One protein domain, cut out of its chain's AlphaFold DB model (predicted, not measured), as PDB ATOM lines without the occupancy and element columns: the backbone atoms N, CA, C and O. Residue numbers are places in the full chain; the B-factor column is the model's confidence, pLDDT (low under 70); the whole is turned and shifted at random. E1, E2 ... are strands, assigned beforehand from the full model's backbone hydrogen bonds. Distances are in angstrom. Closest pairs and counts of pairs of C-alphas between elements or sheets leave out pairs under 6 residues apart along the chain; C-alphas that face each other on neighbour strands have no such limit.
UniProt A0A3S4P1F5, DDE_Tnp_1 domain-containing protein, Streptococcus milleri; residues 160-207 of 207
ATOM      1  N   GLN A 160       1.251 -36.605 -18.021       69.31
ATOM      2  CA  GLN A 160       2.056 -35.409 -18.336       69.31
ATOM      3  C   GLN A 160       3.339 -35.250 -17.501       69.31
ATOM      4  O   GLN A 160       4.042 -34.252 -17.670       69.31
ATOM      5  N   TRP A 161       3.648 -36.160 -16.573       70.81
ATOM      6  CA  TRP A 161       4.857 -36.047 -15.751       70.81
ATOM      7  C   TRP A 161       6.027 -36.563 -16.581       70.81
ATOM      8  O   TRP A 161       5.918 -37.580 -17.258       70.81
ATOM      9  N   LYS A 162       7.124 -35.804 -16.584       66.12
ATOM     10  CA  LYS A 162       8.299 -36.115 -17.402       66.12
ATOM     11  C   LYS A 162       9.372 -36.899 -16.652       66.12
ATOM     12  O   LYS A 162      10.157 -37.569 -17.308       66.12
ATOM     13  N   GLU A 163       9.442 -36.763 -15.328       65.12
ATOM     14  CA  GLU A 163      10.667 -37.085 -14.581       65.12
ATOM     15  C   GLU A 163      10.457 -37.958 -13.329       65.12
ATOM     16  O   GLU A 163      11.427 -38.563 -12.900       65.12
ATOM     17  N   ASP A 164       9.226 -38.145 -12.823       62.59
ATOM     18  CA  ASP A 164       8.955 -39.024 -11.668       62.59
ATOM     19  C   ASP A 164       7.770 -39.966 -11.917       62.59
ATOM     20  O   ASP A 164       6.708 -39.533 -12.378       62.59
ATOM     21  N   GLU A 165       7.937 -41.248 -11.572       78.06
ATOM     22  CA  GLU A 165       6.874 -42.261 -11.636       78.06
ATOM     23  C   GLU A 165       5.837 -42.086 -10.515       78.06
ATOM     24  O   GLU A 165       4.675 -42.432 -10.711       78.06
ATOM     25  N   THR A 166       6.232 -41.517  -9.367       84.38
ATOM     26  CA  THR A 166       5.364 -41.293  -8.198       84.38
ATOM     27  C   THR A 166       5.618 -39.934  -7.539       84.38
ATOM     28  O   THR A 166       6.713 -39.384  -7.643       84.38
ATOM     29  N   ARG A 167       4.610 -39.365  -6.869       85.31
ATOM     30  CA  ARG A 167       4.703 -38.114  -6.096       85.31
ATOM     31  C   ARG A 167       4.077 -38.287  -4.722       85.31
ATOM     32  O   ARG A 167       3.148 -39.065  -4.570       85.31
ATOM     33  N   GLN A 168       4.573 -37.550  -3.731       87.81
ATOM     34  CA  GLN A 168       3.960 -37.517  -2.404       87.81
ATOM     35  C   GLN A 168       2.635 -36.748  -2.445       87.81
ATOM     36  O   GLN A 168       2.551 -35.645  -2.996       87.81
ATOM     37  N   TYR A 169       1.601 -37.332  -1.849       83.94
ATOM     38  CA  TYR A 169       0.306 -36.697  -1.693       83.94
ATOM     39  C   TYR A 169       0.337 -35.772  -0.478       83.94
ATOM     40  O   TYR A 169       0.294 -36.225   0.668       83.94
ATOM     41  N   LEU A 170       0.382 -34.462  -0.739       83.44
ATOM     42  CA  LEU A 170       0.480 -33.431   0.300       83.44
ATOM     43  C   LEU A 170       1.646 -33.740   1.261       83.44
ATOM     44  O   LEU A 170       2.719 -34.126   0.811       83.44
ATOM     45  N   ASP A 171       1.433 -33.559   2.561       85.44
ATOM     46  CA  ASP A 171       2.374 -33.911   3.627       85.44
ATOM     47  C   ASP A 171       1.881 -35.176   4.351       85.44
ATOM     48  O   ASP A 171       1.598 -35.175   5.548       85.44
ATOM     49  N   THR A 172       1.631 -36.234   3.576       89.19
ATOM     50  CA  THR A 172       1.194 -37.542   4.087       89.19
ATOM     51  C   THR A 172       2.167 -38.632   3.656       89.19
ATOM     52  O   THR A 172       2.949 -38.442   2.726       89.19
ATOM     53  N   ASP A 173       2.069 -39.806   4.272       90.81
ATOM     54  CA  ASP A 173       2.837 -40.993   3.877       90.81
ATOM     55  C   ASP A 173       2.288 -41.672   2.608       90.81
ATOM     56  O   ASP A 173       2.626 -42.815   2.301       90.81
ATOM     57  N   LEU A 174       1.389 -41.010   1.878       91.44
ATOM     58  CA  LEU A 174       0.837 -41.524   0.636       91.44
ATOM     59  C   LEU A 174       1.651 -41.019  -0.552       91.44
ATOM     60  O   LEU A 174       1.984 -39.837  -0.635       91.44
ATOM     61  N   ILE A 175       1.911 -41.910  -1.502       90.56
ATOM     62  CA  ILE A 175       2.444 -41.561  -2.818       90.56
ATOM     63  C   ILE A 175       1.465 -42.003  -3.903       90.56
ATOM     64  O   ILE A 175       0.806 -43.030  -3.752       90.56
ATOM     65  N   ASP A 176       1.363 -41.256  -4.996       88.31
ATOM     66  CA  ASP A 176       0.517 -41.593  -6.140       88.31
ATOM     67  C   ASP A 176       1.270 -41.502  -7.469       88.31
ATOM     68  O   ASP A 176       2.299 -40.834  -7.580       88.31
ATOM     69  N   ASN A 177       0.778 -42.204  -8.490       86.94
ATOM     70  CA  ASN A 177       1.304 -42.105  -9.850       86.94
ATOM     71  C   ASN A 177       0.314 -41.440 -10.813       86.94
ATOM     72  O   ASN A 177      -0.855 -41.200 -10.516       86.94
ATOM     73  N   GLN A 178       0.778 -41.211 -12.039       78.25
ATOM     74  CA  GLN A 178      -0.024 -40.628 -13.121       78.25
ATOM     75  C   GLN A 178      -1.279 -41.427 -13.488       78.25
ATOM     76  O   GLN A 178      -2.218 -40.864 -14.051       78.25
ATOM     77  N   SER A 179      -1.277 -42.728 -13.203       78.31
ATOM     78  CA  SER A 179      -2.389 -43.642 -13.459       78.31
ATOM     79  C   SER A 179      -3.418 -43.647 -12.322       78.31
ATOM     80  O   SER A 179      -4.408 -44.364 -12.418       78.31
ATOM     81  N   GLY A 180      -3.211 -42.852 -11.265       77.94
ATOM     82  CA  GLY A 180      -4.110 -42.770 -10.113       77.94
ATOM     83  C   GLY A 180      -3.972 -43.931  -9.127       77.94
ATOM     84  O   GLY A 180      -4.826 -44.090  -8.258       77.94
ATOM     85  N   GLN A 181      -2.920 -44.744  -9.250       85.56
ATOM     86  CA  GLN A 181      -2.577 -45.733  -8.231       85.56
ATOM     87  C   GLN A 181      -1.985 -45.005  -7.024       85.56
ATOM     88  O   GLN A 181      -1.216 -44.059  -7.199       85.56
ATOM     89  N   VAL A 182      -2.350 -45.444  -5.821       88.38
ATOM     90  CA  VAL A 182      -1.921 -44.838  -4.555       88.38
ATOM     91  C   VAL A 182      -1.245 -45.905  -3.703       88.38
ATOM     92  O   VAL A 182      -1.738 -47.026  -3.614       88.38
ATOM     93  N   TRP A 183      -0.142 -45.561  -3.047       92.19
ATOM     94  CA  TRP A 183       0.566 -46.420  -2.104       92.19
ATOM     95  C   TRP A 183       0.729 -45.722  -0.758       92.19
ATOM     96  O   TRP A 183       0.968 -44.521  -0.709       92.19
ATOM     97  N   TYR A 184       0.666 -46.490   0.327       92.12
ATOM     98  CA  TYR A 184       1.116 -46.064   1.651       92.12
ATOM     99  C   TYR A 184       2.584 -46.444   1.854       92.12
ATOM    100  O   TYR A 184       2.960 -47.604   1.653       92.12
ATOM    101  N   VAL A 185       3.411 -45.481   2.253       92.56
ATOM    102  CA  VAL A 185       4.825 -45.666   2.575       92.56
ATOM    103  C   VAL A 185       4.954 -45.899   4.077       92.56
ATOM    104  O   VAL A 185       4.721 -45.014   4.885       92.56
ATOM    105  N   THR A 186       5.320 -47.119   4.465       91.31
ATOM    106  CA  THR A 186       5.573 -47.450   5.879       91.31
ATOM    107  C   THR A 186       6.799 -46.704   6.419       91.31
ATOM    108  O   THR A 186       7.691 -46.379   5.637       91.31
ATOM    109  N   ASP A 187       6.941 -46.605   7.745       91.06
ATOM    110  CA  ASP A 187       8.127 -46.044   8.427       91.06
ATOM    111  C   ASP A 187       9.474 -46.627   7.943       91.06
ATOM    112  O   ASP A 187      10.513 -45.974   8.001       91.06
ATOM    113  N   ASN A 188       9.464 -47.864   7.433       91.00
ATOM    114  CA  ASN A 188      10.643 -48.548   6.890       91.00
ATOM    115  C   ASN A 188      10.897 -48.253   5.395       91.00
ATOM    116  O   ASN A 188      11.711 -48.928   4.766       91.00
ATOM    117  N   GLY A 189      10.162 -47.316   4.791       87.56
ATOM    118  CA  GLY A 189      10.272 -46.922   3.383       87.56
ATOM    119  C   GLY A 189       9.605 -47.870   2.378       87.56
ATOM    120  O   GLY A 189       9.739 -47.680   1.171       87.56
ATOM    121  N   LYS A 190       8.890 -48.909   2.831       91.94
ATOM    122  CA  LYS A 190       8.180 -49.838   1.936       91.94
ATOM    123  C   LYS A 190       6.846 -49.247   1.471       91.94
ATOM    124  O   LYS A 190       6.010 -48.923   2.308       91.94
ATOM    125  N   ALA A 191       6.626 -49.206   0.157       90.25
ATOM    126  CA  ALA A 191       5.347 -48.834  -0.449       90.25
ATOM    127  C   ALA A 191       4.385 -50.037  -0.518       90.25
ATOM    128  O   ALA A 191       4.753 -51.119  -0.986       90.25
ATOM    129  N   ILE A 192       3.148 -49.850  -0.056       91.56
ATOM    130  CA  ILE A 192       2.056 -50.832  -0.097       91.56
ATOM    131  C   ILE A 192       0.924 -50.240  -0.934       91.56
ATOM    132  O   ILE A 192       0.386 -49.199  -0.566       91.56
ATOM    133  N   GLU A 193       0.571 -50.884  -2.050       91.44
ATOM    134  CA  GLU A 193      -0.494 -50.396  -2.937       91.44
ATOM    135  C   GLU A 193      -1.840 -50.443  -2.215       91.44
ATOM    136  O   GLU A 193      -2.222 -51.466  -1.637       91.44
ATOM    137  N   LEU A 194      -2.546 -49.317  -2.240       87.81
ATOM    138  CA  LEU A 194      -3.886 -49.193  -1.704       87.81
ATOM    139  C   LEU A 194      -4.888 -49.594  -2.779       87.81
ATOM    140  O   LEU A 194      -4.864 -49.111  -3.909       87.81
ATOM    141  N   VAL A 195      -5.806 -50.477  -2.398       80.06
ATOM    142  CA  VAL A 195      -6.920 -50.879  -3.251       80.06
ATOM    143  C   VAL A 195      -8.095 -49.977  -2.927       80.06
ATOM    144  O   VAL A 195      -8.603 -50.034  -1.812       80.06
ATOM    145  N   TYR A 196      -8.546 -49.189  -3.902       70.06
ATOM    146  CA  TYR A 196      -9.761 -48.396  -3.755       70.06
ATOM    147  C   TYR A 196     -10.984 -49.317  -3.634       70.06
ATOM    148  O   TYR A 196     -11.313 -50.058  -4.564       70.06
ATOM    149  N   LYS A 197     -11.665 -49.270  -2.488       73.06
ATOM    150  CA  LYS A 197     -12.902 -50.012  -2.200       73.06
ATOM    151  C   LYS A 197     -14.161 -49.157  -2.300       73.06
ATOM    152  O   LYS A 197     -15.258 -49.682  -2.116       73.06
ATOM    153  N   GLY A 198     -14.025 -47.875  -2.628       54.41
ATOM    154  CA  GLY A 198     -15.144 -46.961  -2.835       54.41
ATOM    155  C   GLY A 198     -15.103 -45.742  -1.919       54.41
ATOM    156  O   GLY A 198     -14.275 -45.622  -1.016       54.41
ATOM    157  N   TYR A 199     -16.014 -44.809  -2.178       59.69
ATOM    158  CA  TYR A 199     -16.254 -43.646  -1.332       59.69
ATOM    159  C   TYR A 199     -17.528 -43.870  -0.521       59.69
ATOM    160  O   TYR A 199     -18.601 -44.074  -1.096       59.69
ATOM    161  N   ASP A 200     -17.406 -43.821   0.803       56.84
ATOM    162  CA  ASP A 200     -18.546 -43.832   1.710       56.84
ATOM    163  C   ASP A 200     -18.918 -42.388   2.067       56.84
ATOM    164  O   ASP A 200     -18.229 -41.701   2.823       56.84
ATOM    165  N   LYS A 201     -20.037 -41.933   1.498       60.34
ATOM    166  CA  LYS A 201     -20.581 -40.590   1.723       60.34
ATOM    167  C   LYS A 201     -21.058 -40.382   3.167       60.34
ATOM    168  O   LYS A 201     -21.141 -39.243   3.610       60.34
ATOM    169  N   SER A 202     -21.403 -41.449   3.892       63.28
ATOM    170  CA  SER A 202     -21.913 -41.351   5.266       63.28
ATOM    171  C   SER A 202     -20.818 -41.033   6.287       63.28
ATOM    172  O   SER A 202     -21.096 -40.403   7.306       63.28
ATOM    173  N   SER A 203     -19.579 -41.416   5.987       63.78
ATOM    174  CA  SER A 203     -18.401 -41.213   6.836       63.78
ATOM    175  C   SER A 203     -17.376 -40.248   6.241       63.78
ATOM    176  O   SER A 203     -16.331 -40.035   6.851       63.78
ATOM    177  N   ASP A 204     -17.659 -39.691   5.059       55.06
ATOM    178  CA  ASP A 204     -16.730 -38.894   4.250       55.06
ATOM    179  C   ASP A 204     -15.345 -39.554   4.113       55.06
ATOM    180  O   ASP A 204     -14.294 -38.918   4.186       55.06
ATOM    181  N   SER A 205     -15.338 -40.881   3.949       46.66
ATOM    182  CA  SER A 205     -14.113 -41.678   3.924       46.66
ATOM    183  C   SER A 205     -13.944 -42.399   2.594       46.66
ATOM    184  O   SER A 205     -14.883 -42.992   2.060       46.66
ATOM    185  N   ARG A 206     -12.716 -42.388   2.074       47.12
ATOM    186  CA  ARG A 206     -12.291 -43.192   0.921       47.12
ATOM    187  C   ARG A 206     -11.625 -44.459   1.462       47.12
ATOM    188  O   ARG A 206     -10.652 -44.341   2.204       47.12
ATOM    189  N   GLY A 207     -12.198 -45.625   1.166       46.47
ATOM    190  CA  GLY A 207     -11.715 -46.936   1.623       46.47
ATOM    191  C   GLY A 207     -11.006 -47.726   0.540       46.47
ATOM    192  O   GLY A 207     -11.105 -47.333  -0.646       46.47
TER     193      GLY A 207
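AT A GLANCE: This is residues 160 to 207 of the 207 residues of the protein "DDE_Tnp_1 domain-containing protein" of Streptococcus milleri (UniProt A0A3S4P1F5). With little regular structure, the domain is a small twisted sheet of four short strands, E1 to E4, with a tail, residues 195 to 207, that runs off from E4 and folds back on itself; residues 200 to 205 stick out. The printed part has 48 residues, 15 of them in the named strands, with no named helix: all strand. The order E1 - E2 - E3 - E4, all antiparallel, is a meander, each strand the antiparallel neighbour of the one before. The whole is loose, radius of gyration of the C-alphas 12.3 A, spanning 38 by 29 by 19 A.

HOW THE PARTS SIT: Inner strands E2, residues 174 to 177, and E3, residues 182 to 185, form a hairpin, directions at 141 degrees; N 175 and O 183 are within hydrogen-bond range, 2.9 A. Edge strand E1, residues 166 to 168, forms a hairpin with E2, with N 167 and O 176 at 2.8 A. Edge strand E4, residues 191 to 194, forms one with E3, with N 192 and O 184 at 2.8 A. E1 and E4 are apart.

IN THESE COORDINATES: E2 measures 10.5 A, E3 9.9 A, E4 9.3 A and E1 7.1 A from first to last C-alpha. C-alpha 166 is at (5.364, -41.293, -8.198), C-alpha 194 at (-3.886, -49.193, -1.704).

THE WHOLE: The C-alphas farthest apart, of Glu 163 and Ser 202, are 38.4 A apart. The printed part has no cut, and the three links are tight. Residues 160, 162 to 164 and 198 to 207 are under pLDDT 70.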